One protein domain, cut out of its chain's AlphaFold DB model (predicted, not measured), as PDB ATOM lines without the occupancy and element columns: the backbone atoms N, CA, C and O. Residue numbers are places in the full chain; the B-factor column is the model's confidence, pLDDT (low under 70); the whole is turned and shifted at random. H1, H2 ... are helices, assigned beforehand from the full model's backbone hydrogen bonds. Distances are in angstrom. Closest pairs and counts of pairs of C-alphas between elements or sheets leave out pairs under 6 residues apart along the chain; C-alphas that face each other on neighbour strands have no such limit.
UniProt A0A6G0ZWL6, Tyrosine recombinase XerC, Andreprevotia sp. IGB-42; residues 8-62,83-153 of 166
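Overview. This is residues 8 to 62 and 83 to 153 of the 166 residues of the protein "Tyrosine recombinase XerC" of Andreprevotia sp. IGB-42 (UniProt A0A6G0ZWL6). The longest helix, H5, packs across H2 in the middle of an all-helix domain; H4 lies beside part of H5, while H1, H6 and H7 lie on the other side of H2 from H5. A long stretch with no named element, residues 106 to 126, folds back from the end of H5 and leads into H6. The printed part has 126 residues with seven named helices, H1 to H7 in that order along the chain, and no named strand. It is compact, with a radius of gyration of the C-alphas of 13.9 A, and rounded, with spans of 39 by 33 by 24 A.

Along the chain. H5 is residues 86 to 105, 28.6 A from first to last C-alpha, beginning at C-alpha 86 at (-27.716, -37.764, -2.432). H2 is residues 23 to 38, 22.4 A long, and H6 is residues 127 to 140, 20.1 A long. H1 is residues 8 to 18, 15.0 A long, beginning at C-alpha 8 at (-26.408, -21.194, -15.679). H4 is residues 50 to 59, 14.3 A long. H3 is residues 42 to 45, and H7 is residues 149 to 153, ending at C-alpha 153 at (-21.157, -21.148, -0.831).

Arrangement. H2 is the hub, touching H1, H5 and H7. H5 and H2 touch and run opposite ways at 36 degrees, only just a steep tilt; their closest C-alphas, those of Ala 91 and Ala 30, are 4.5 A apart. With residues 89 to 96 alone H5 touches H4, opposite ways at a shallow tilt of 28 degrees, the closest C-alphas being those of Ile 89 and Leu 57, 6.6 A apart. H1 and H2 form a helical hairpin at a steep tilt of 38 degrees, closest at the C-alphas of Leu 17 and Ala 25, 5.3 A. H2 touches H7 with residues 32 to 36 alone, closest at the C-alphas of Gln 36 and Phe 152, 5.1 A. H6 touches H1 with residues 137 to 140 alone, about perpendicular at 77 degrees; the closest C-alphas, those of Ser 138 and Leu 13, are 6.2 A apart. H3 and H6 only just touch, with 3 pairs of C-alphas within 8 A, the closest those of Gly 43 and Ile 127 at 6.1 A. H5 and H6 are apart. In H1, H2, H4, H5 and H6 every O i to N i+4 pair is within hydrogen-bond range; H7 has 0 of 1 but 2 of 2 O i to N i+3 pairs, and H3 is too short for an i+4 pair.

Size, cuts and confidence. The two C-alphas farthest apart, those of Thr 109 and Ala 145, are 40.3 A apart. Residues 63 to 82 are not printed, and C-alphas 62 and 83 are 6.6 A apart across the cut. The link from H5 to H6 is long, with 21 residues. The mean pLDDT of the printed part is 94.0, that of H7 is 82, and no printed residue is under 70.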
ATOM      1  N   GLU A   8     -26.821 -20.982 -14.295       92.12
ATOM      2  CA  GLU A   8     -26.408 -21.194 -15.679       92.12
ATOM      3  C   GLU A   8     -24.885 -21.377 -15.812       92.12
ATOM      4  O   GLU A   8     -24.419 -22.217 -16.582       92.12
ATOM      5  N   GLU A   9     -24.090 -20.660 -15.019       94.25
ATOM      6  CA  GLU A   9     -22.640 -20.870 -14.957       94.25
ATOM      7  C   GLU A   9     -22.281 -22.247 -14.391       94.25
ATOM      8  O   GLU A   9     -21.464 -22.948 -14.991       94.25
ATOM      9  N   LEU A  10     -22.913 -22.669 -13.289       93.94
ATOM     10  CA  LEU A  10     -22.712 -24.014 -12.736       93.94
ATOM     11  C   LEU A  10     -23.146 -25.093 -13.721       93.94
ATOM     12  O   LEU A  10     -22.439 -26.082 -13.897       93.94
ATOM     13  N   ARG A  11     -24.276 -24.897 -14.405       93.88
ATOM     14  CA  ARG A  11     -24.779 -25.827 -15.417       93.88
ATOM     15  C   ARG A  11     -23.760 -26.027 -16.533       93.88
ATOM     16  O   ARG A  11     -23.462 -27.173 -16.867       93.88
ATOM     17  N   ARG A  12     -23.193 -24.944 -17.077       96.12
ATOM     18  CA  ARG A  12     -22.140 -25.023 -18.103       96.12
ATOM     19  C   ARG A  12     -20.868 -25.678 -17.570       96.12
ATOM     20  O   ARG A  12     -20.360 -26.597 -18.207       96.12
ATOM     21  N   LEU A  13     -20.399 -25.269 -16.390       96.62
ATOM     22  CA  LEU A  13     -19.208 -25.831 -15.747       96.62
ATOM     23  C   LEU A  13     -19.344 -27.340 -15.499       96.62
ATOM     24  O   LEU A  13     -18.457 -28.120 -15.833       96.62
ATOM     25  N   TYR A  14     -20.470 -27.781 -14.948       96.75
ATOM     26  CA  TYR A  14     -20.696 -29.197 -14.677       96.75
ATOM     27  C   TYR A  14     -20.920 -29.997 -15.948       96.75
ATOM     28  O   TYR A  14     -20.482 -31.144 -16.013       96.75
ATOM     29  N   LYS A  15     -21.549 -29.408 -16.971       96.25
ATOM     30  CA  LYS A  15     -21.717 -30.060 -18.270       96.25
ATOM     31  C   LYS A  15     -20.370 -30.401 -18.905       96.25
ATOM     32  O   LYS A  15     -20.179 -31.554 -19.273       96.25
ATOM     33  N   ILE A  16     -19.426 -29.456 -18.973       97.06
ATOM     34  CA  ILE A  16     -18.119 -29.724 -19.602       97.06
ATOM     35  C   ILE A  16     -17.343 -30.837 -18.883       97.06
ATOM     36  O   ILE A  16     -16.685 -31.652 -19.524       97.06
ATOM     37  N   LEU A  17     -17.449 -30.902 -17.552       97.44
ATOM     38  CA  LEU A  17     -16.768 -31.912 -16.750       97.44
ATOM     39  C   LEU A  17     -17.438 -33.278 -16.902       97.44
ATOM     40  O   LEU A  17     -16.748 -34.284 -17.034       97.44
ATOM     41  N   ARG A  18     -18.775 -33.309 -16.895       96.25
ATOM     42  CA  ARG A  18     -19.583 -34.528 -17.026       96.25
ATOM     43  C   ARG A  18     -19.449 -35.169 -18.402       96.25
ATOM     44  O   ARG A  18     -19.401 -36.389 -18.488       96.25
ATOM     45  N   ASP A  19     -19.373 -34.356 -19.452       96.00
ATOM     46  CA  ASP A  19     -19.212 -34.827 -20.831       96.00
ATOM     47  C   ASP A  19     -17.767 -35.300 -21.112       96.00
ATOM     48  O   ASP A  19     -17.484 -35.871 -22.167       96.00
ATOM     49  N   SER A  20     -16.833 -35.090 -20.176       95.31
ATOM     50  CA  SER A  20     -15.451 -35.546 -20.300       95.31
ATOM     51  C   SER A  20     -15.317 -37.050 -20.050       95.31
ATOM     52  O   SER A  20     -15.787 -37.583 -19.049       95.31
ATOM     53  N   THR A  21     -14.554 -37.735 -20.904       92.69
ATOM     54  CA  THR A  21     -14.140 -39.133 -20.675       92.69
ATOM     55  C   THR A  21     -12.948 -39.252 -19.724       92.69
ATOM     56  O   THR A  21     -12.541 -40.360 -19.371       92.69
ATOM     57  N   ASN A  22     -12.362 -38.128 -19.298       94.12
ATOM     58  CA  ASN A  22     -11.193 -38.113 -18.432       94.12
ATOM     59  C   ASN A  22     -11.606 -38.329 -16.961       94.12
ATOM     60  O   ASN A  22     -12.268 -37.461 -16.382       94.12
ATOM     61  N   PRO A  23     -11.134 -39.398 -16.286       94.00
ATOM     62  CA  PRO A  23     -11.443 -39.633 -14.876       94.00
ATOM     63  C   PRO A  23     -11.043 -38.479 -13.947       94.00
ATOM     64  O   PRO A  23     -11.652 -38.303 -12.893       94.00
ATOM     65  N   MET A  24     -10.036 -37.678 -14.319       95.12
ATOM     66  CA  MET A  24      -9.608 -36.502 -13.555       95.12
ATOM     67  C   MET A  24     -10.578 -35.328 -13.672       95.12
ATOM     68  O   MET A  24     -10.717 -34.588 -12.704       95.12
ATOM     69  N   ALA A  25     -11.268 -35.180 -14.805       96.94
ATOM     70  CA  ALA A  25     -12.331 -34.189 -14.948       96.94
ATOM     71  C   ALA A  25     -13.550 -34.591 -14.108       96.94
ATOM     72  O   ALA A  25     -14.074 -33.788 -13.348       96.94
ATOM     73  N   LEU A  26     -13.929 -35.870 -14.134       97.56
ATOM     74  CA  LEU A  26     -15.016 -36.385 -13.300       97.56
ATOM     75  C   LEU A  26     -14.685 -36.342 -11.796       97.56
ATOM     76  O   LEU A  26     -15.553 -36.050 -10.979       97.56
ATOM     77  N   ARG A  27     -13.417 -36.556 -11.414       98.00
ATOM     78  CA  ARG A  27     -12.943 -36.282 -10.043       98.00
ATOM     79  C   ARG A  27     -13.144 -34.811  -9.697       98.00
ATOM     80  O   ARG A  27     -13.539 -34.502  -8.575       98.00
ATOM     81  N   ASP A  28     -12.841 -33.923 -10.644       98.25
ATOM     82  CA  ASP A  28     -12.980 -32.490 -10.431       98.25
ATOM     83  C   ASP A  28     -14.437 -32.054 -10.270       98.25
ATOM     84  O   ASP A  28     -14.742 -31.283  -9.363       98.25
ATOM     85  N   LEU A  29     -15.348 -32.641 -11.046       98.00
ATOM     86  CA  LEU A  29     -16.788 -32.502 -10.844       98.00
ATOM     87  C   LEU A  29     -17.214 -32.946  -9.443       98.00
ATOM     88  O   LEU A  29     -17.909 -32.203  -8.755       98.00
ATOM     89  N   ALA A  30     -16.771 -34.127  -9.007       98.00
ATOM     90  CA  ALA A  30     -17.196 -34.694  -7.734       98.00
ATOM     91  C   ALA A  30     -16.805 -33.805  -6.541       98.00
ATOM     92  O   ALA A  30     -17.644 -33.520  -5.688       98.00
ATOM     93  N   TRP A  31     -15.572 -33.282  -6.477       97.69
ATOM     94  CA  TRP A  31     -15.224 -32.385  -5.368       97.69
ATOM     95  C   TRP A  31     -15.931 -31.025  -5.454       97.69
ATOM     96  O   TRP A  31     -16.210 -30.436  -4.411       97.69
ATOM     97  N   MET A  32     -16.257 -30.527  -6.654       96.94
ATOM     98  CA  MET A  32     -17.053 -29.300  -6.808       96.94
ATOM     99  C   MET A  32     -18.487 -29.491  -6.304       96.94
ATOM    100  O   MET A  32     -18.989 -28.643  -5.569       96.94
ATOM    101  N   GLN A  33     -19.116 -30.621  -6.634       95.38
ATOM    102  CA  GLN A  33     -20.435 -30.980  -6.113       95.38
ATOM    103  C   GLN A  33     -20.400 -31.110  -4.592       95.38
ATOM    104  O   GLN A  33     -21.245 -30.541  -3.910       95.38
ATOM    105  N   LEU A  34     -19.372 -31.762  -4.045       93.88
ATOM    106  CA  LEU A  34     -19.221 -31.873  -2.601       93.88
ATOM    107  C   LEU A  34     -19.090 -30.495  -1.928       93.88
ATOM    108  O   LEU A  34     -19.734 -30.266  -0.906       93.88
ATOM    109  N   LEU A  35     -18.322 -29.560  -2.506       91.38
ATOM    110  CA  LEU A  35     -18.240 -28.173  -2.016       91.38
ATOM    111  C   LEU A  35     -19.590 -27.458  -2.044       91.38
ATOM    112  O   LEU A  35     -19.906 -26.737  -1.099       91.38
ATOM    113  N   GLN A  36     -20.352 -27.620  -3.125       91.00
ATOM    114  CA  GLN A  36     -21.654 -26.981  -3.282       91.00
ATOM    115  C   GLN A  36     -22.664 -27.501  -2.255       91.00
ATOM    116  O   GLN A  36     -23.338 -26.704  -1.610       91.00
ATOM    117  N   GLU A  37     -22.744 -28.819  -2.089       89.44
ATOM    118  CA  GLU A  37     -23.753 -29.456  -1.238       89.44
ATOM    119  C   GLU A  37     -23.450 -29.290   0.254       89.44
ATOM    120  O   GLU A  37     -24.360 -29.093   1.049       89.44
ATOM    121  N   THR A  38     -22.175 -29.334   0.647       86.50
ATOM    122  CA  THR A  38     -21.785 -29.292   2.070       86.50
ATOM    123  C   THR A  38     -21.357 -27.911   2.540       86.50
ATOM    124  O   THR A  38     -21.143 -27.702   3.727       86.50
ATOM    125  N   SER A  39     -21.134 -26.951   1.637       85.06
ATOM    126  CA  SER A  39     -20.514 -25.669   2.000       85.06
ATOM    127  C   SER A  39     -19.227 -25.840   2.834       85.06
ATOM    128  O   SER A  39     -18.888 -25.008   3.678       85.06
ATOM    129  N   ILE A  40     -18.479 -26.928   2.639       86.38
ATOM    130  CA  ILE A  40     -17.166 -27.102   3.258       86.38
ATOM    131  C   ILE A  40     -16.170 -26.110   2.641       86.38
ATOM    132  O   ILE A  40     -16.182 -25.825   1.444       86.38
ATOM    133  N   ARG A  41     -15.255 -25.557   3.442       87.19
ATOM    134  CA  ARG A  41     -14.165 -24.719   2.909       87.19
ATOM    135  C   ARG A  41     -13.220 -25.560   2.085       87.19
ATOM    136  O   ARG A  41     -12.775 -26.605   2.536       87.19
ATOM    137  N   VAL A  42     -12.803 -25.029   0.937       90.44
ATOM    138  CA  VAL A  42     -11.828 -25.694   0.060       90.44
ATOM    139  C   VAL A  42     -10.550 -26.103   0.796       90.44
ATOM    140  O   VAL A  42     -10.000 -27.164   0.529       90.44
ATOM    141  N   GLY A  43     -10.103 -25.286   1.757       90.88
ATOM    142  CA  GLY A  43      -8.931 -25.590   2.572       90.88
ATOM    143  C   GLY A  43      -9.133 -26.754   3.539       90.88
ATOM    144  O   GLY A  43      -8.167 -27.453   3.817       90.88
ATOM    145  N   GLU A  44     -10.357 -26.980   4.018       90.44
ATOM    146  CA  GLU A  44     -10.673 -28.150   4.845       90.44
ATOM    147  C   GLU A  44     -10.925 -29.370   3.965       90.44
ATOM    148  O   GLU A  44     -10.342 -30.417   4.212       90.44
ATOM    149  N   LEU A  45     -11.654 -29.216   2.854       92.50
ATOM    150  CA  LEU A  45     -11.856 -30.292   1.882       92.50
ATOM    151  C   LEU A  45     -10.531 -30.881   1.374       92.50
ATOM    152  O   LEU A  45     -10.396 -32.096   1.262       92.50
ATOM    153  N   ALA A  46      -9.533 -30.035   1.107       93.81
ATOM    154  CA  ALA A  46      -8.209 -30.474   0.666       93.81
ATOM    155  C   ALA A  46      -7.459 -31.326   1.710       93.81
ATOM    156  O   ALA A  46      -6.531 -32.053   1.357       93.81
ATOM    157  N   LYS A  47      -7.827 -31.227   2.994       93.31
ATOM    158  CA  LYS A  47      -7.209 -31.986   4.090       93.31
ATOM    159  C   LYS A  47      -7.935 -33.289   4.397       93.31
ATOM    160  O   LYS A  47      -7.302 -34.157   4.998       93.31
ATOM    161  N   VAL A  48      -9.196 -33.420   3.971       94.44
ATOM    162  CA  VAL A  48     -10.034 -34.595   4.242       94.44
ATOM    163  C   VAL A  48      -9.304 -35.862   3.829       94.44
ATOM    164  O   VAL A  48      -8.788 -35.990   2.709       94.44
ATOM    165  N   LYS A  49      -9.256 -36.808   4.759       95.94
ATOM    166  CA  LYS A  49      -8.666 -38.125   4.575       95.94
ATOM    167  C   LYS A  49      -9.714 -39.139   4.161       95.94
ATOM    168  O   LYS A  49     -10.912 -38.979   4.391       95.94
ATOM    169  N   ARG A  50      -9.237 -40.228   3.568       96.31
ATOM    170  CA  ARG A  50     -10.070 -41.341   3.121       96.31
ATOM    171  C   ARG A  50     -10.956 -41.874   4.250       96.31
ATOM    172  O   ARG A  50     -12.159 -42.004   4.059       96.31
ATOM    173  N   HIS A  51     -10.379 -42.139   5.421       95.50
ATOM    174  CA  HIS A  51     -11.130 -42.696   6.548       95.50
ATOM    175  C   HIS A  51     -12.216 -41.750   7.089       95.50
ATOM    176  O   HIS A  51     -13.241 -42.216   7.587       95.50
ATOM    177  N   GLU A  52     -12.015 -40.432   6.989       94.81
ATOM    178  CA  GLU A  52     -13.011 -39.428   7.382       94.81
ATOM    179  C   GLU A  52     -14.188 -39.441   6.410       94.81
ATOM    180  O   GLU A  52     -15.330 -39.558   6.837       94.81
ATOM    181  N   ALA A  53     -13.915 -39.447   5.104       95.75
ATOM    182  CA  ALA A  53     -14.951 -39.564   4.080       95.75
ATOM    183  C   ALA A  53     -15.753 -40.874   4.199       95.75
ATOM    184  O   ALA A  53     -16.978 -40.870   4.095       95.75
ATOM    185  N   GLU A  54     -15.084 -41.997   4.475       96.25
ATOM    186  CA  GLU A  54     -15.751 -43.277   4.739       96.25
ATOM    187  C   GLU A  54     -16.614 -43.230   6.011       96.25
ATOM    188  O   GLU A  54     -17.679 -43.848   6.061       96.25
ATOM    189  N   ARG A  55     -16.179 -42.502   7.049       94.94
ATOM    190  CA  ARG A  55     -16.981 -42.261   8.256       94.94
ATOM    191  C   ARG A  55     -18.216 -41.424   7.930       94.94
ATOM    192  O   ARG A  55     -19.299 -41.813   8.354       94.94
ATOM    193  N   TRP A  56     -18.073 -40.345   7.159       94.31
ATOM    194  CA  TRP A  56     -19.187 -39.482   6.756       94.31
ATOM    195  C   TRP A  56     -20.252 -40.250   5.978       94.31
ATOM    196  O   TRP A  56     -21.436 -40.140   6.284       94.31
ATOM    197  N   LEU A  57     -19.837 -41.105   5.037       94.88
ATOM    198  CA  LEU A  57     -20.757 -41.961   4.285       94.88
ATOM    199  C   LEU A  57     -21.548 -42.911   5.189       94.88
ATOM    200  O   LEU A  57     -22.752 -43.060   5.010       94.88
ATOM    201  N   ARG A  58     -20.895 -43.535   6.179       93.94
ATOM    202  CA  ARG A  58     -21.586 -44.417   7.137       93.94
ATOM    203  C   ARG A  58     -22.524 -43.656   8.071       93.94
ATOM    204  O   ARG A  58     -23.541 -44.206   8.477       93.94
ATOM    205  N   ALA A  59     -22.154 -42.435   8.443       90.06
ATOM    206  CA  ALA A  59     -22.909 -41.610   9.375       90.06
ATOM    207  C   ALA A  59     -24.092 -40.885   8.711       90.06
ATOM    208  O   ALA A  59     -25.065 -40.566   9.386       90.06
ATOM    209  N   GLY A  60     -24.018 -40.622   7.401       89.12
ATOM    210  CA  GLY A  60     -25.011 -39.833   6.665       89.12
ATOM    211  C   GLY A  60     -24.873 -38.318   6.852       89.12
ATOM    212  O   GLY A  60     -25.699 -37.561   6.348       89.12
ATOM    213  N   PHE A  61     -23.830 -37.861   7.543       88.94
ATOM    214  CA  PHE A  61     -23.498 -36.451   7.735       88.94
ATOM    215  C   PHE A  61     -21.978 -36.259   7.699       88.94
ATOM    216  O   PHE A  61     -21.225 -37.190   7.996       88.94
ATOM    217  N   TYR A  62     -21.517 -35.063   7.328       85.56
ATOM    218  CA  TYR A  62     -20.096 -34.723   7.377       85.56
ATOM    219  C   TYR A  62     -19.748 -34.022   8.690       85.56
ATOM    220  O   TYR A  62     -20.472 -33.157   9.173       85.56
ATOM    221  N   GLN A  83     -26.052 -32.785   7.108       86.62
ATOM    222  CA  GLN A  83     -26.568 -33.967   6.439       86.62
ATOM    223  C   GLN A  83     -26.052 -34.047   4.998       86.62
ATOM    224  O   GLN A  83     -26.058 -33.074   4.244       86.62
ATOM    225  N   LEU A  84     -25.598 -35.232   4.595       89.75
ATOM    226  CA  LEU A  84     -25.169 -35.462   3.224       89.75
ATOM    227  C   LEU A  84     -26.389 -35.665   2.325       89.75
ATOM    228  O   LEU A  84     -27.162 -36.608   2.500       89.75
ATOM    229  N   THR A  85     -26.529 -34.809   1.316       92.25
ATOM    230  CA  THR A  85     -27.501 -35.016   0.239       92.25
ATOM    231  C   THR A  85     -27.097 -36.205  -0.633       92.25
ATOM    232  O   THR A  85     -25.948 -36.659  -0.617       92.25
ATOM    233  N   ARG A  86     -28.022 -36.696  -1.467       94.06
ATOM    234  CA  ARG A  86     -27.716 -37.764  -2.432       94.06
ATOM    235  C   ARG A  86     -26.564 -37.388  -3.370       94.06
ATOM    236  O   ARG A  86     -25.689 -38.210  -3.607       94.06
ATOM    237  N   ILE A  87     -26.520 -36.133  -3.823       94.31
ATOM    238  CA  ILE A  87     -25.441 -35.614  -4.676       94.31
ATOM    239  C   ILE A  87     -24.098 -35.647  -3.933       94.31
ATOM    240  O   ILE A  87     -23.088 -36.048  -4.511       94.31
ATOM    241  N   ALA A  88     -24.074 -35.261  -2.652       94.62
ATOM    242  CA  ALA A  88     -22.862 -35.298  -1.837       94.62
ATOM    243  C   ALA A  88     -22.364 -36.734  -1.592       94.62
ATOM    244  O   ALA A  88     -21.158 -36.978  -1.646       94.62
ATOM    245  N   ILE A  89     -23.281 -37.681  -1.365       96.81
ATOM    246  CA  ILE A  89     -22.977 -39.114  -1.222       96.81
ATOM    247  C   ILE A  89     -22.336 -39.650  -2.502       96.81
ATOM    248  O   ILE A  89     -21.222 -40.170  -2.450       96.81
ATOM    249  N   ASP A  90     -22.986 -39.453  -3.652       97.38
ATOM    250  CA  ASP A  90     -22.497 -39.954  -4.940       97.38
ATOM    251  C   ASP A  90     -21.115 -39.354  -5.275       97.38
ATOM    252  O   ASP A  90     -20.210 -40.043  -5.758       97.38
ATOM    253  N   ALA A  91     -20.911 -38.071  -4.955       97.44
ATOM    254  CA  ALA A  91     -19.625 -37.400  -5.092       97.44
ATOM    255  C   ALA A  91     -18.539 -38.006  -4.183       97.44
ATOM    256  O   ALA A  91     -17.422 -38.258  -4.645       97.44
ATOM    257  N   LEU A  92     -18.840 -38.258  -2.906       97.38
ATOM    258  CA  LEU A  92     -17.908 -38.874  -1.954       97.38
ATOM    259  C   LEU A  92     -17.507 -40.286  -2.383       97.38
ATOM    260  O   LEU A  92     -16.315 -40.603  -2.410       97.38
ATOM    261  N   GLU A  93     -18.476 -41.120  -2.760       98.19
ATOM    262  CA  GLU A  93     -18.231 -42.476  -3.257       98.19
ATOM    263  C   GLU A  93     -17.340 -42.455  -4.504       98.19
ATOM    264  O   GLU A  93     -16.363 -43.208  -4.602       98.19
ATOM    265  N   TYR A  94     -17.614 -41.537  -5.437       98.00
ATOM    266  CA  TYR A  94     -16.805 -41.368  -6.638       98.00
ATOM    267  C   TYR A  94     -15.361 -40.964  -6.311       98.00
ATOM    268  O   TYR A  94     -14.418 -41.540  -6.865       98.00
ATOM    269  N   LEU A  95     -15.166 -40.001  -5.403       98.06
ATOM    270  CA  LEU A  95     -13.839 -39.552  -4.972       98.06
ATOM    271  C   LEU A  95     -13.048 -40.679  -4.302       98.06
ATOM    272  O   LEU A  95     -11.877 -40.872  -4.628       98.06
ATOM    273  N   LEU A  96     -13.682 -41.464  -3.426       98.00
ATOM    274  CA  LEU A  96     -13.055 -42.618  -2.777       98.00
ATOM    275  C   LEU A  96     -12.603 -43.670  -3.792       98.00
ATOM    276  O   LEU A  96     -11.484 -44.188  -3.685       98.00
ATOM    277  N   ARG A  97     -13.451 -43.971  -4.781       97.62
ATOM    278  CA  ARG A  97     -13.145 -44.935  -5.842       97.62
ATOM    279  C   ARG A  97     -12.006 -44.447  -6.733       97.62
ATOM    280  O   ARG A  97     -11.004 -45.144  -6.880       97.62
ATOM    281  N   VAL A  98     -12.109 -43.238  -7.290       97.19
ATOM    282  CA  VAL A  98     -11.067 -42.695  -8.177       97.19
ATOM    283  C   VAL A  98      -9.761 -42.459  -7.428       97.19
ATOM    284  O   VAL A  98      -8.697 -42.743  -7.973       97.19
ATOM    285  N   GLY A  99      -9.807 -41.991  -6.181       96.88
ATOM    286  CA  GLY A  99      -8.617 -41.834  -5.349       96.88
ATOM    287  C   GLY A  99      -7.876 -43.159  -5.166       96.88
ATOM    288  O   GLY A  99      -6.670 -43.224  -5.399       96.88
ATOM    289  N   GLN A 100      -8.603 -44.232  -4.845       96.88
ATOM    290  CA  GLN A 100      -8.045 -45.582  -4.757       96.88
ATOM    291  C   GLN A 100      -7.418 -46.036  -6.080       96.88
ATOM    292  O   GLN A 100      -6.280 -46.499  -6.085       96.88
ATOM    293  N   GLU A 101      -8.113 -45.853  -7.205       96.69
ATOM    294  CA  GLU A 101      -7.587 -46.194  -8.531       96.69
ATOM    295  C   GLU A 101      -6.292 -45.432  -8.859       96.69
ATOM    296  O   GLU A 101      -5.348 -46.031  -9.371       96.69
ATOM    297  N   GLN A 102      -6.207 -44.133  -8.546       96.38
ATOM    298  CA  GLN A 102      -4.996 -43.337  -8.788       96.38
ATOM    299  C   GLN A 102      -3.821 -43.772  -7.913       96.38
ATOM    300  O   GLN A 102      -2.690 -43.837  -8.392       96.38
ATOM    301  N   ILE A 103      -4.070 -44.083  -6.639       97.12
ATOM    302  CA  ILE A 103      -3.029 -44.570  -5.725       97.12
ATOM    303  C   ILE A 103      -2.463 -45.902  -6.233       97.12
ATOM    304  O   ILE A 103      -1.245 -46.043  -6.342       97.12
ATOM    305  N   LEU A 104      -3.336 -46.838  -6.617       97.12
ATOM    306  CA  LEU A 104      -2.931 -48.141  -7.147       97.12
ATOM    307  C   LEU A 104      -2.157 -48.009  -8.466       97.12
ATOM    308  O   LEU A 104      -1.104 -48.624  -8.623       97.12
ATOM    309  N   ARG A 105      -2.621 -47.163  -9.397       96.38
ATOM    310  CA  ARG A 105      -1.916 -46.889 -10.666       96.38
ATOM    311  C   ARG A 105      -0.532 -46.280 -10.458       96.38
ATOM    312  O   ARG A 105       0.360 -46.526 -11.260       96.38
ATOM    313  N   ALA A 106      -0.345 -45.518  -9.383       96.38
ATOM    314  CA  ALA A 106       0.949 -44.967  -9.000       96.38
ATOM    315  C   ALA A 106       1.868 -45.982  -8.288       96.38
ATOM    316  O   ALA A 106       2.924 -45.590  -7.792       96.38
ATOM    317  N   GLY A 107       1.477 -47.260  -8.195       96.88
ATOM    318  CA  GLY A 107       2.258 -48.310  -7.537       96.88
ATOM    319  C   GLY A 107       2.282 -48.194  -6.011       96.88
ATOM    320  O   GLY A 107       3.228 -48.652  -5.375       96.88
ATOM    321  N   LYS A 108       1.273 -47.548  -5.416       95.00
ATOM    322  CA  LYS A 108       1.161 -47.331  -3.968       95.00
ATOM    323  C   LYS A 108      -0.033 -48.092  -3.399       95.00
ATOM    324  O   LYS A 108      -0.990 -48.398  -4.107       95.00
ATOM    325  N   THR A 109      -0.008 -48.326  -2.091       94.19
ATOM    326  CA  THR A 109      -1.137 -48.917  -1.364       94.19
ATOM    327  C   THR A 109      -2.006 -47.812  -0.757       94.19
ATOM    328  O   THR A 109      -1.473 -46.938  -0.068       94.19
ATOM    329  N   PRO A 110      -3.332 -47.813  -0.983       92.00
ATOM    330  CA  PRO A 110      -4.234 -46.856  -0.352       92.00
ATOM    331  C   PRO A 110      -4.315 -47.116   1.155       92.00
ATOM    332  O   PRO A 110      -4.850 -48.129   1.594       92.00
ATOM    333  N   GLY A 111      -3.766 -46.193   1.943       93.00
ATOM    334  CA  GLY A 111      -3.905 -46.183   3.399       93.00
ATOM    335  C   GLY A 111      -5.116 -45.371   3.864       93.00
ATOM    336  O   GLY A 111      -5.634 -44.530   3.127       93.00
ATOM    337  N   ALA A 112      -5.526 -45.576   5.117       92.19
ATOM    338  CA  ALA A 112      -6.594 -44.808   5.767       92.19
ATOM    339  C   ALA A 112      -6.315 -43.289   5.777       92.19
ATOM    340  O   ALA A 112      -7.234 -42.486   5.613       92.19
ATOM    341  N   ASP A 113      -5.044 -42.895   5.898       94.94
ATOM    342  CA  ASP A 113      -4.590 -41.495   5.936       94.94
ATOM    343  C   ASP A 113      -4.296 -40.889   4.556       94.94
ATOM    344  O   ASP A 113      -3.787 -39.764   4.444       94.94
ATOM    345  N   ALA A 114      -4.609 -41.615   3.478       96.06
ATOM    346  CA  ALA A 114      -4.553 -41.055   2.137       96.06
ATOM    347  C   ALA A 114      -5.525 -39.870   2.018       96.06
ATOM    348  O   ALA A 114      -6.595 -39.859   2.627       96.06
ATOM    349  N   ALA A 115      -5.155 -38.862   1.228       97.00
ATOM    350  CA  ALA A 115      -6.053 -37.747   0.936       97.00
ATOM    351  C   ALA A 115      -7.284 -38.235   0.157       97.00
ATOM    352  O   ALA A 115      -7.167 -39.135  -0.674       97.00
ATOM    353  N   LEU A 116      -8.441 -37.610   0.386       97.12
ATOM    354  CA  LEU A 116      -9.667 -37.904  -0.358       97.12
ATOM    355  C   LEU A 116      -9.517 -37.553  -1.845       97.12
ATOM    356  O   LEU A 116      -9.885 -38.341  -2.714       97.12
ATOM    357  N   ILE A 117      -8.953 -36.378  -2.145       97.81
ATOM    358  CA  ILE A 117      -8.779 -35.909  -3.522       97.81
ATOM    359  C   ILE A 117      -7.338 -36.141  -3.964       97.81
ATOM    360  O   ILE A 117      -6.414 -35.448  -3.535       97.81
ATOM    361  N   VAL A 118      -7.149 -37.113  -4.854       97.31
ATOM    362  CA  VAL A 118      -5.828 -37.590  -5.282       97.31
ATOM    363  C   VAL A 118      -5.549 -37.208  -6.740       97.31
ATOM    364  O   VAL A 118      -6.418 -37.295  -7.612       97.31
ATOM    365  N   GLY A 119      -4.324 -36.757  -7.013       95.81
ATOM    366  CA  GLY A 119      -3.781 -36.498  -8.347       95.81
ATOM    367  C   GLY A 119      -3.282 -37.761  -9.058       95.81
ATOM    368  O   GLY A 119      -3.219 -38.837  -8.472       95.81
ATOM    369  N   GLY A 120      -2.847 -37.622 -10.315       93.75
ATOM    370  CA  GLY A 120      -2.358 -38.755 -11.118       93.75
ATOM    371  C   GLY A 120      -1.124 -39.472 -10.547       93.75
ATOM    372  O   GLY A 120      -0.899 -40.637 -10.837       93.75
ATOM    373  N   ALA A 121      -0.349 -38.803  -9.687       94.88
ATOM    374  CA  ALA A 121       0.810 -39.387  -9.004       94.88
ATOM    375  C   ALA A 121       0.449 -40.199  -7.737       94.88
ATOM    376  O   ALA A 121       1.337 -40.574  -6.958       94.88
ATOM    377  N   GLY A 122      -0.843 -40.409  -7.459       95.38
ATOM    378  CA  GLY A 122      -1.294 -41.074  -6.235       95.38
ATOM    379  C   GLY A 122      -0.988 -40.262  -4.968       95.38
ATOM    380  O   GLY A 122      -0.687 -40.838  -3.927       95.38
ATOM    381  N   ILE A 123      -0.960 -38.928  -5.071       95.62
ATOM    382  CA  ILE A 123      -0.706 -37.984  -3.967       95.62
ATOM    383  C   ILE A 123      -1.889 -37.019  -3.878       95.62
ATOM    384  O   ILE A 123      -2.479 -36.679  -4.905       95.62
ATOM    385  N   GLY A 124      -2.239 -36.588  -2.663       96.69
ATOM    386  CA  GLY A 124      -3.268 -35.572  -2.453       96.69
ATOM    387  C   GLY A 124      -2.969 -34.281  -3.216       96.69
ATOM    388  O   GLY A 124      -1.819 -33.845  -3.260       96.69
ATOM    389  N   ILE A 125      -3.989 -33.683  -3.832       96.50
ATOM    390  CA  ILE A 125      -3.822 -32.395  -4.516       96.50
ATOM    391  C   ILE A 125      -3.789 -31.242  -3.509       96.50
ATOM    392  O   ILE A 125      -4.452 -31.283  -2.474       96.50
ATOM    393  N   SER A 126      -3.019 -30.198  -3.814       95.75
ATOM    394  CA  SER A 126      -2.932 -29.014  -2.958       95.75
ATOM    395  C   SER A 126      -4.138 -28.083  -3.134       95.75
ATOM    396  O   SER A 126      -4.865 -28.143  -4.128       95.75
ATOM    397  N   ILE A 127      -4.321 -27.144  -2.198       94.81
ATOM    398  CA  ILE A 127      -5.319 -26.067  -2.336       94.81
ATOM    399  C   ILE A 127      -5.063 -25.261  -3.618       94.81
ATOM    400  O   ILE A 127      -6.003 -24.918  -4.337       94.81
ATOM    401  N   THR A 128      -3.792 -24.990  -3.929       95.62
ATOM    402  CA  THR A 128      -3.386 -24.280  -5.145       95.62
ATOM    403  C   THR A 128      -3.798 -25.045  -6.400       95.62
ATOM    404  O   THR A 128      -4.316 -24.431  -7.332       95.62
ATOM    405  N   ASP A 129      -3.654 -26.374  -6.410       95.81
ATOM    406  CA  ASP A 129      -4.090 -27.215  -7.530       95.81
ATOM    407  C   ASP A 129      -5.606 -27.178  -7.707       95.81
ATOM    408  O   ASP A 129      -6.085 -27.063  -8.834       95.81
ATOM    409  N   ILE A 130      -6.370 -27.238  -6.612       95.88
ATOM    410  CA  ILE A 130      -7.836 -27.127  -6.660       95.88
ATOM    411  C   ILE A 130      -8.240 -25.777  -7.260       95.88
ATOM    412  O   ILE A 130      -9.057 -25.720  -8.177       95.88
ATOM    413  N   GLN A 131      -7.640 -24.682  -6.789       94.88
ATOM    414  CA  GLN A 131      -7.925 -23.339  -7.301       94.88
ATOM    415  C   GLN A 131      -7.506 -23.171  -8.766       94.88
ATOM    416  O   GLN A 131      -8.217 -22.536  -9.545       94.88
ATOM    417  N   TYR A 132      -6.359 -23.727  -9.156       96.06
ATOM    418  CA  TYR A 132      -5.902 -23.734 -10.542       96.06
ATOM    419  C   TYR A 132      -6.886 -24.485 -11.446       96.06
ATOM    420  O   TYR A 132      -7.340 -23.924 -12.442       96.06
ATOM    421  N   ARG A 133      -7.289 -25.698 -11.056       96.62
ATOM    422  CA  ARG A 133      -8.260 -26.523 -11.791       96.62
ATOM    423  C   ARG A 133      -9.608 -25.835 -11.918       96.62
ATOM    424  O   ARG A 133     -10.149 -25.781 -13.014       96.62
ATOM    425  N   LEU A 134     -10.113 -25.248 -10.833       95.88
ATOM    426  CA  LEU A 134     -11.362 -24.491 -10.857       95.88
ATOM    427  C   LEU A 134     -11.321 -23.366 -11.895       95.88
ATOM    428  O   LEU A 134     -12.264 -23.215 -12.665       95.88
ATOM    429  N   ARG A 135     -10.230 -22.590 -11.933       95.81
ATOM    430  CA  ARG A 135     -10.057 -21.505 -12.910       95.81
ATOM    431  C   ARG A 135      -9.961 -22.029 -14.340       95.81
ATOM    432  O   ARG A 135     -10.596 -21.450 -15.212       95.81
ATOM    433  N   SER A 136      -9.224 -23.119 -14.560       96.38
ATOM    434  CA  SER A 136      -9.119 -23.763 -15.876       96.38
ATOM    435  C   SER A 136     -10.495 -24.183 -16.387       96.38
ATOM    436  O   SER A 136     -10.938 -23.698 -17.421       96.38
ATOM    437  N   TRP A 137     -11.228 -24.977 -15.603       97.19
ATOM    438  CA  TRP A 137     -12.556 -25.449 -15.989       97.19
ATOM    439  C   TRP A 137     -13.569 -24.311 -16.139       97.19
ATOM    440  O   TRP A 137     -14.418 -24.342 -17.022       97.19
ATOM    441  N   SER A 138     -13.462 -23.266 -15.318       96.19
ATOM    442  CA  SER A 138     -14.307 -22.076 -15.468       96.19
ATOM    443  C   SER A 138     -14.046 -21.358 -16.792       96.19
ATOM    444  O   SER A 138     -14.996 -20.964 -17.462       96.19
ATOM    445  N   SER A 139     -12.780 -21.233 -17.198       96.00
ATOM    446  CA  SER A 139     -12.409 -20.669 -18.498       96.00
ATOM    447  C   SER A 139     -12.965 -21.510 -19.649       96.00
ATOM    448  O   SER A 139     -13.567 -20.957 -20.568       96.00
ATOM    449  N   ASP A 140     -12.841 -22.836 -19.565       95.69
ATOM    450  CA  ASP A 140     -13.367 -23.771 -20.570       95.69
ATOM    451  C   ASP A 140     -14.904 -23.717 -20.666       95.69
ATOM    452  O   ASP A 140     -15.478 -23.910 -21.735       95.69
ATOM    453  N   ALA A 141     -15.582 -23.384 -19.564       95.31
ATOM    454  CA  ALA A 141     -17.030 -23.175 -19.503       95.31
ATOM    455  C   ALA A 141     -17.481 -21.761 -19.935       95.31
ATOM    456  O   ALA A 141     -18.666 -21.424 -19.812       95.31
ATOM    457  N   GLY A 142     -16.556 -20.913 -20.404       96.19
ATOM    458  CA  GLY A 142     -16.831 -19.536 -20.828       96.19
ATOM    459  C   GLY A 142     -17.070 -18.552 -19.675       96.19
ATOM    460  O   GLY A 142     -17.714 -17.520 -19.857       96.19
ATOM    461  N   ILE A 143     -16.593 -18.861 -18.467       93.94
ATOM    462  CA  ILE A 143     -16.734 -18.026 -17.268       93.94
ATOM    463  C   ILE A 143     -15.436 -17.233 -17.066       93.94
ATOM    464  O   ILE A 143     -14.519 -17.669 -16.374       93.94
ATOM    465  N   TYR A 144     -15.361 -16.042 -17.663       88.62
ATOM    466  CA  TYR A 144     -14.131 -15.230 -17.679       88.62
ATOM    467  C   TYR A 144     -13.931 -14.327 -16.457       88.62
ATOM    468  O   TYR A 144     -12.842 -13.799 -16.236       88.62
ATOM    469  N   ALA A 145     -14.972 -14.119 -15.655       87.00
ATOM    470  CA  ALA A 145     -14.845 -13.339 -14.431       87.00
ATOM    471  C   ALA A 145     -14.004 -14.103 -13.385       87.00
ATOM    472  O   ALA A 145     -14.092 -15.328 -13.336       87.00
ATOM    473  N   PRO A 146     -13.229 -13.421 -12.514       87.94
ATOM    474  CA  PRO A 146     -12.377 -14.082 -11.525       87.94
ATOM    475  C   PRO A 146     -13.143 -15.109 -10.682       87.94
ATOM    476  O   PRO A 146     -14.128 -14.765 -10.025       87.94
ATOM    477  N   VAL A 147     -12.672 -16.361 -10.697       89.00
ATOM    478  CA  VAL A 147     -13.302 -17.485  -9.993       89.00
ATOM    479  C   VAL A 147     -12.468 -17.942  -8.801       89.00
ATOM    480  O   VAL A 147     -11.243 -18.051  -8.880       89.00
ATOM    481  N   ASN A 148     -13.143 -18.250  -7.695       89.56
ATOM    482  CA  ASN A 148     -12.560 -18.918  -6.537       89.56
ATOM    483  C   ASN A 148     -13.587 -19.844  -5.860       89.56
ATOM    484  O   ASN A 148     -14.788 -19.743  -6.099       89.56
ATOM    485  N   ALA A 149     -13.114 -20.735  -4.987       86.31
ATOM    486  CA  ALA A 149     -13.964 -21.744  -4.357       86.31
ATOM    487  C   ALA A 149     -15.037 -21.169  -3.409       86.31
ATOM    488  O   ALA A 149     -16.028 -21.841  -3.141       86.31
ATOM    489  N   HIS A 150     -14.899 -19.923  -2.932       84.94
ATOM    490  CA  HIS A 150     -15.950 -19.291  -2.124       84.94
ATOM    491  C   HIS A 150     -17.224 -19.009  -2.929       84.94
ATOM    492  O   HIS A 150     -18.280 -18.790  -2.341       84.94
ATOM    493  N   MET A 151     -17.160 -19.049  -4.261       86.38
ATOM    494  CA  MET A 151     -18.323 -18.837  -5.118       86.38
ATOM    495  C   MET A 151     -19.365 -19.965  -5.041       86.38
ATOM    496  O   MET A 151     -20.515 -19.712  -5.399       86.38
ATOM    497  N   PHE A 152     -19.001 -21.157  -4.546       83.88
ATOM    498  CA  PHE A 152     -19.932 -22.279  -4.341       83.88
ATOM    499  C   PHE A 152     -20.876 -22.070  -3.140       83.88
ATOM    500  O   PHE A 152     -22.008 -22.530  -3.165       83.88
ATOM    501  N   PHE A 153     -20.469 -21.292  -2.130       70.25
ATOM    502  CA  PHE A 153     -21.157 -21.148  -0.831       70.25
ATOM    503  C   PHE A 153     -22.499 -20.407  -0.846       70.25
ATOM    504  O   PHE A 153     -23.190 -20.332   0.166       70.25
TER     505      PHE A 153